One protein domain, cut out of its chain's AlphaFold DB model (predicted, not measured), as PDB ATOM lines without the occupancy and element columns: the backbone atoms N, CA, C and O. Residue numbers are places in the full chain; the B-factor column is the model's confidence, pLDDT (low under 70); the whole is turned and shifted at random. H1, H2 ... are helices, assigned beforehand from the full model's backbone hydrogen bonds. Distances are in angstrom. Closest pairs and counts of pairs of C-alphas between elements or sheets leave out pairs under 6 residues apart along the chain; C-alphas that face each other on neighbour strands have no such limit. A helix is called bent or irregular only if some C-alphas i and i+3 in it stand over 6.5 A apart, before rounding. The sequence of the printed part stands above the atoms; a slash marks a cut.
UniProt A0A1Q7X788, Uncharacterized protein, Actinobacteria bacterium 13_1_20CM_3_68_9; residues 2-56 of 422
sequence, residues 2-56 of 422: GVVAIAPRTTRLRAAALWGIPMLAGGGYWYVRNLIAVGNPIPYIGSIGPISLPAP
ATOM      1  N   GLY A   2      20.437  21.581  43.322       82.44
ATOM      2  CA  GLY A   2      19.432  22.015  44.309       82.44
ATOM      3  C   GLY A   2      19.393  23.524  44.602       82.44
ATOM      4  O   GLY A   2      18.322  24.123  44.572       82.44
ATOM      5  N   VAL A   3      20.559  24.154  44.786       85.94
ATOM      6  CA  VAL A   3      20.678  25.608  45.035       85.94
ATOM      7  C   VAL A   3      20.099  26.448  43.888       85.94
ATOM      8  O   VAL A   3      19.440  27.454  44.126       85.94
ATOM      9  N   VAL A   4      20.286  26.012  42.640       87.94
ATOM     10  CA  VAL A   4      19.753  26.702  41.452       87.94
ATOM     11  C   VAL A   4      18.235  26.548  41.369       87.94
ATOM     12  O   VAL A   4      17.537  27.506  41.047       87.94
ATOM     13  N   ALA A   5      17.709  25.364  41.696       88.06
ATOM     14  CA  ALA A   5      16.275  25.086  41.638       88.06
ATOM     15  C   ALA A   5      15.464  25.976  42.598       88.06
ATOM     16  O   ALA A   5      14.389  26.461  42.232       88.06
ATOM     17  N   ILE A   6      16.000  26.227  43.798       92.19
ATOM     18  CA  ILE A   6      15.338  27.038  44.833       92.19
ATOM     19  C   ILE A   6      15.644  28.534  44.730       92.19
ATOM     20  O   ILE A   6      14.962  29.333  45.370       92.19
ATOM     21  N   ALA A   7      16.645  28.932  43.942       89.88
ATOM     22  CA  ALA A   7      16.966  30.340  43.755       89.88
ATOM     23  C   ALA A   7      15.826  31.075  43.012       89.88
ATOM     24  O   ALA A   7      15.246  30.523  42.060       89.88
ATOM     25  N   PRO A   8      15.522  32.336  43.390       91.38
ATOM     26  CA  PRO A   8      14.618  33.202  42.636       91.38
ATOM     27  C   PRO A   8      15.032  33.282  41.170       91.38
ATOM     28  O   PRO A   8      16.230  33.363  40.882       91.38
ATOM     29  N   ARG A   9      14.055  33.298  40.248       90.00
ATOM     30  CA  ARG A   9      14.296  33.271  38.789       90.00
ATOM     31  C   ARG A   9      15.343  34.298  38.344       90.00
ATOM     32  O   ARG A   9      16.235  33.945  37.583       90.00
ATOM     33  N   THR A  10      15.287  35.508  38.897       93.44
ATOM     34  CA  THR A  10      16.205  36.624  38.611       93.44
ATOM     35  C   THR A  10      17.658  36.360  39.018       93.44
ATOM     36  O   THR A  10      18.574  36.919  38.428       93.44
ATOM     37  N   THR A  11      17.896  35.484  39.997       92.88
ATOM     38  CA  THR A  11      19.239  35.159  40.510       92.88
ATOM     39  C   THR A  11      19.713  33.754  40.153       92.88
ATOM     40  O   THR A  11      20.835  33.396  40.500       92.88
ATOM     41  N   ARG A  12      18.899  32.941  39.462       92.62
ATOM     42  CA  ARG A  12      19.237  31.541  39.141       92.62
ATOM     43  C   ARG A  12      20.539  31.413  38.372       92.62
ATOM     44  O   ARG A  12      21.342  30.553  38.706       92.62
ATOM     45  N   LEU A  13      20.754  32.284  37.391       93.69
ATOM     46  CA  LEU A  13      21.969  32.299  36.575       93.69
ATOM     47  C   LEU A  13      23.200  32.628  37.428       93.69
ATOM     48  O   LEU A  13      24.202  31.925  37.369       93.69
ATOM     49  N   ARG A  14      23.079  33.622  38.317       94.12
ATOM     50  CA  ARG A  14      24.128  33.963  39.285       94.12
ATOM     51  C   ARG A  14      24.399  32.815  40.259       94.12
ATOM     52  O   ARG A  14      25.555  32.505  40.510       94.12
ATOM     53  N   ALA A  15      23.363  32.165  40.784       93.00
ATOM     54  CA  ALA A  15      23.510  31.004  41.661       93.00
ATOM     55  C   ALA A  15      24.160  29.820  40.926       93.00
ATOM     56  O   ALA A  15      25.039  29.164  41.478       93.00
ATOM     57  N   ALA A  16      23.770  29.574  39.674       93.44
ATOM     58  CA  ALA A  16      24.369  28.549  38.829       93.44
ATOM     59  C   ALA A  16      25.845  28.842  38.554       93.44
ATOM     60  O   ALA A  16      26.653  27.934  38.676       93.44
ATOM     61  N   ALA A  17      26.212  30.092  38.271       94.50
ATOM     62  CA  ALA A  17      27.604  30.481  38.070       94.50
ATOM     63  C   ALA A  17      28.429  30.358  39.363       94.50
ATOM     64  O   ALA A  17      29.466  29.700  39.367       94.50
ATOM     65  N   LEU A  18      27.943  30.925  40.476       94.69
ATOM     66  CA  LEU A  18      28.656  30.943  41.761       94.69
ATOM     67  C   LEU A  18      28.918  29.548  42.331       94.69
ATOM     68  O   LEU A  18      29.933  29.347  42.987       94.69
ATOM     69  N   TRP A  19      28.016  28.594  42.096       91.31
ATOM     70  CA  TRP A  19      28.195  27.214  42.554       91.31
ATOM     71  C   TRP A  19      28.791  26.312  41.475       91.31
ATOM     72  O   TRP A  19      29.631  25.470  41.768       91.31
ATOM     73  N   GLY A  20      28.373  26.484  40.223       91.12
ATOM     74  CA  GLY A  20      28.770  25.637  39.107       91.12
ATOM     75  C   GLY A  20      30.221  25.837  38.691       91.12
ATOM     76  O   GLY A  20      30.911  24.846  38.495       91.12
ATOM     77  N   ILE A  21      30.711  27.080  38.612       92.38
ATOM     78  CA  ILE A  21      32.092  27.346  38.174       92.38
ATOM     79  C   ILE A  21      33.110  26.720  39.141       92.38
ATOM     80  O   ILE A  21      33.945  25.957  38.663       92.38
ATOM     81  N   PRO A  22      33.044  26.926  40.475       91.56
ATOM     82  CA  PRO A  22      33.979  26.272  41.391       91.56
ATOM     83  C   PRO A  22      33.858  24.745  41.385       91.56
ATOM     84  O   PRO A  22      34.872  24.057  41.453       91.56
ATOM     85  N   MET A  23      32.639  24.200  41.261       88.81
ATOM     86  CA  MET A  23      32.435  22.751  41.150       88.81
ATOM     87  C   MET A  23      33.076  22.179  39.880       88.81
ATOM     88  O   MET A  23      33.700  21.123  39.941       88.81
ATOM     89  N   LEU A  24      32.953  22.869  38.744       89.44
ATOM     90  CA  LEU A  24      33.580  22.469  37.484       89.44
ATOM     91  C   LEU A  24      35.099  22.650  37.522       89.44
ATOM     92  O   LEU A  24      35.814  21.771  37.067       89.44
ATOM     93  N   ALA A  25      35.600  23.739  38.101       89.44
ATOM     94  CA  ALA A  25      37.036  23.964  38.231       89.44
ATOM     95  C   ALA A  25      37.691  22.924  39.158       89.44
ATOM     96  O   ALA A  25      38.718  22.351  38.812       89.44
ATOM     97  N   GLY A  26      37.073  22.641  40.311       87.94
ATOM     98  CA  GLY A  26      37.603  21.688  41.288       87.94
ATOM     99  C   GLY A  26      37.389  20.221  40.902       87.94
ATOM    100  O   GLY A  26      38.288  19.402  41.066       87.94
ATOM    101  N   GLY A  27      36.205  19.871  40.390       87.06
ATOM    102  CA  GLY A  27      35.853  18.489  40.043       87.06
ATOM    103  C   GLY A  27      36.146  18.116  38.590       87.06
ATOM    104  O   GLY A  27      36.550  16.989  38.312       87.06
ATOM    105  N   GLY A  28      35.974  19.056  37.658       91.75
ATOM    106  CA  GLY A  28      36.101  18.836  36.214       91.75
ATOM    107  C   GLY A  28      37.519  18.507  35.757       91.75
ATOM    108  O   GLY A  28      37.671  17.787  34.771       91.75
ATOM    109  N   TYR A  29      38.542  18.948  36.498       92.31
ATOM    110  CA  TYR A  29      39.947  18.626  36.222       92.31
ATOM    111  C   TYR A  29      40.163  17.126  35.990       92.31
ATOM    112  O   TYR A  29      40.780  16.742  35.001       92.31
ATOM    113  N   TRP A  30      39.604  16.270  36.853       90.81
ATOM    114  CA  TRP A  30      39.780  14.820  36.744       90.81
ATOM    115  C   TRP A  30      39.146  14.248  35.477       90.81
ATOM    116  O   TRP A  30      39.762  13.423  34.811       90.81
ATOM    117  N   TYR A  31      37.959  14.723  35.103       92.88
ATOM    118  CA  TYR A  31      37.272  14.282  33.889       92.88
ATOM    119  C   TYR A  31      38.011  14.728  32.625       92.88
ATOM    120  O   TYR A  31      38.145  13.946  31.689       92.88
ATOM    121  N   VAL A  32      38.538  15.957  32.606       93.94
ATOM    122  CA  VAL A  32      39.344  16.469  31.487       93.94
ATOM    123  C   VAL A  32      40.671  15.721  31.391       93.94
ATOM    124  O   VAL A  32      41.044  15.281  30.308       93.94
ATOM    125  N   ARG A  33      41.359  15.508  32.519       92.44
ATOM    126  CA  ARG A  33      42.585  14.702  32.582       92.44
ATOM    127  C   ARG A  33      42.342  13.299  32.024       92.44
ATOM    128  O   ARG A  33      43.117  12.842  31.192       92.44
ATOM    129  N   ASN A  34      41.268  12.636  32.453       92.69
ATOM    130  CA  ASN A  34      40.925  11.295  31.978       92.69
ATOM    131  C   ASN A  34      40.575  11.297  30.484       92.69
ATOM    132  O   ASN A  34      41.010  10.413  29.754       92.69
ATOM    133  N   LEU A  35      39.849  12.312  30.007       93.50
ATOM    134  CA  LEU A  35      39.547  12.465  28.587       93.50
ATOM    135  C   LEU A  35      40.824  12.622  27.748       93.50
ATOM    136  O   LEU A  35      40.923  11.998  26.701       93.50
ATOM    137  N   ILE A  36      41.805  13.401  28.212       93.62
ATOM    138  CA  ILE A  36      43.085  13.595  27.512       93.62
ATOM    139  C   ILE A  36      43.936  12.320  27.537       93.62
ATOM    140  O   ILE A  36      44.503  11.947  26.515       93.62
ATOM    141  N   ALA A  37      44.041  11.658  28.692       90.81
ATOM    142  CA  ALA A  37      44.920  10.500  28.867       90.81
ATOM    143  C   ALA A  37      44.348   9.212  28.251       90.81
ATOM    144  O   ALA A  37      45.078   8.430  27.650       90.81
ATOM    145  N   VAL A  38      43.039   8.998  28.393       91.44
ATOM    146  CA  VAL A  38      42.368   7.730  28.063       91.44
ATOM    147  C   VAL A  38      41.459   7.863  26.838       91.44
ATOM    148  O   VAL A  38      41.192   6.874  26.164       91.44
ATOM    149  N   GLY A  39      40.962   9.066  26.531       91.38
ATOM    150  CA  GLY A  39      39.881   9.268  25.555       91.38
ATOM    151  C   GLY A  39      38.480   9.063  26.143       91.38
ATOM    152  O   GLY A  39      37.498   9.055  25.407       91.38
ATOM    153  N   ASN A  40      38.371   8.907  27.467       92.19
ATOM    154  CA  ASN A  40      37.116   8.701  28.187       92.19
ATOM    155  C   ASN A  40      37.141   9.490  29.508       92.19
ATOM    156  O   ASN A  40      38.009   9.233  30.345       92.19
ATOM    157  N   PRO A  41      36.207  10.434  29.749       92.25
ATOM    158  CA  PRO A  41      36.189  11.211  30.990       92.25
ATOM    159  C   PRO A  41      35.856  10.348  32.217       92.25
ATOM    160  O   PRO A  41      36.164  10.723  33.351       92.25
ATOM    161  N   ILE A  42      35.244   9.183  31.990       90.31
ATOM    162  CA  ILE A  42      34.761   8.244  32.998       90.31
ATOM    163  C   ILE A  42      35.334   6.846  32.683       90.31
ATOM    164  O   ILE A  42      34.589   5.921  32.358       90.31
ATOM    165  N   PRO A  43      36.664   6.659  32.775       85.00
ATOM    166  CA  PRO A  43      37.365   5.488  32.236       85.00
ATOM    167  C   PRO A  43      37.070   4.177  32.983       85.00
ATOM    168  O   PRO A  43      37.518   3.117  32.567       85.00
ATOM    169  N   TYR A  44      36.297   4.223  34.074       78.31
ATOM    170  CA  TYR A  44      35.778   3.025  34.736       78.31
ATOM    171  C   TYR A  44      34.554   2.422  34.024       78.31
ATOM    172  O   TYR A  44      34.192   1.282  34.313       78.31
ATOM    173  N   ILE A  45      33.915   3.167  33.113       83.75
ATOM    174  CA  ILE A  45      32.832   2.689  32.249       83.75
ATOM    175  C   ILE A  45      33.443   2.348  30.888       83.75
ATOM    176  O   ILE A  45      33.665   3.234  30.066       83.75
ATOM    177  N   GLY A  46      33.725   1.062  30.669       82.19
ATOM    178  CA  GLY A  46      34.283   0.556  29.407       82.19
ATOM    179  C   GLY A  46      33.251   0.370  28.293       82.19
ATOM    180  O   GLY A  46      33.618   0.163  27.141       82.19
ATOM    181  N   SER A  47      31.957   0.454  28.602       84.44
ATOM    182  CA  SER A  47      30.899   0.428  27.596       84.44
ATOM    183  C   SER A  47      29.607   1.067  28.097       84.44
ATOM    184  O   SER A  47      29.319   1.087  29.295       84.44
ATOM    185  N   ILE A  48      28.814   1.594  27.165       83.94
ATOM    186  CA  ILE A  48      27.442   2.056  27.399       83.94
ATOM    187  C   ILE A  48      26.550   1.341  26.382       83.94
ATOM    188  O   ILE A  48      26.499   1.706  25.206       83.94
ATOM    189  N   GLY A  49      25.871   0.284  26.832       84.06
ATOM    190  CA  GLY A  49      25.128  -0.609  25.943       84.06
ATOM    191  C   GLY A  49      26.062  -1.248  24.902       84.06
ATOM    192  O   GLY A  49      27.076  -1.823  25.296       84.06
ATOM    193  N   PRO A  50      25.768  -1.151  23.591       88.88
ATOM    194  CA  PRO A  50      26.624  -1.712  22.543       88.88
ATOM    195  C   PRO A  50      27.877  -0.867  22.246       88.88
ATOM    196  O   PRO A  50      28.746  -1.304  21.494       88.88
ATOM    197  N   ILE A  51      27.981   0.349  22.791       87.94
ATOM    198  CA  ILE A  51      29.094   1.259  22.507       87.94
ATOM    199  C   ILE A  51      30.248   0.931  23.449       87.94
ATOM    200  O   ILE A  51      30.125   1.116  24.659       87.94
ATOM    201  N   SER A  52      31.372   0.481  22.894       87.19
ATOM    202  CA  SER A  52      32.626   0.334  23.642       87.19
ATOM    203  C   SER A  52      33.299   1.696  23.799       87.19
ATOM    204  O   SER A  52      33.385   2.467  22.844       87.19
ATOM    205  N   LEU A  53      33.765   1.997  25.005       88.50
ATOM    206  CA  LEU A  53      34.484   3.221  25.333       88.50
ATOM    207  C   LEU A  53      35.934   2.883  25.697       88.50
ATOM    208  O   LEU A  53      36.168   1.848  26.325       88.50
ATOM    209  N   PRO A  54      36.904   3.756  25.371       90.19
ATOM    210  CA  PRO A  54      38.271   3.608  25.853       90.19
ATOM    211  C   PRO A  54      38.303   3.467  27.378       90.19
ATOM    212  O   PRO A  54      37.744   4.295  28.100       90.19
ATOM    213  N   ALA A  55      38.950   2.422  27.876       85.62
ATOM    214  CA  ALA A  55      39.125   2.193  29.301       85.62
ATOM    215  C   ALA A  55      40.446   1.450  29.531       85.62
ATOM    216  O   ALA A  55      40.754   0.532  28.768       85.62
ATOM    217  N   PRO A  56      41.231   1.829  30.555       83.19
ATOM    218  CA  PRO A  56      42.417   1.078  30.922       83.19
ATOM    219  C   PRO A  56      42.008  -0.319  31.378       83.19
ATOM    220  O   PRO A  56      40.963  -0.510  32.015       83.19
TER     221      PRO A  56
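Overview. This is residues 2 to 56 of the 422 residues of an uncharacterized protein of Actinobacteria bacterium 13_1_20CM_3_68_9 (UniProt A0A1Q7X788). One long helix, H2, makes the length of an extended, arched shape, kinked by 51 degrees near residue 24, with a very short helix, H1, folded back on its beginning. At its other end a long stretch with no named element, residues 39 to 56, turns away from the helix and doubles back on itself in a narrow loop, where residues 47 to 48 pair with residues 51 to 52, antiparallel. The printed part has 55 residues with two named helices, H1 then H2, and no named strand; the class is all helix. The whole is extended and flat, with a radius of gyration of the C-alphas of 15.9 A and spans of 43 by 23 by 12 A.

Arrangement. H1, residues 2 to 6, is joined by a tight link of 2 residues to H2, residues 9 to 38. The two touch, H2 with residues 12 to 16 alone, and their closest C-alphas are those of Val 4 and Arg 12, 5.4 A apart. Residues 21 to 27 of H2 stand free. In H1 every O i to N i+4 pair is within hydrogen-bond range; in H2 20 of 26 are.

Along the chain. H1 begins at C-alpha 2, at (19.432, 22.015, 44.309). H2 runs 39.4 A from C-alpha 9, at (14.296, 33.271, 38.789), to C-alpha 38, at (42.368, 7.730, 28.063). H2 is irregular: C-alphas 10 and 13 are 7.5 A apart.

Size, cuts and confidence. The two C-alphas farthest apart are those of Thr 10 and Pro 56, at 44.8 A. The printed part has no cut. The mean pLDDT of the printed part is 89.7, and no printed residue is under 70.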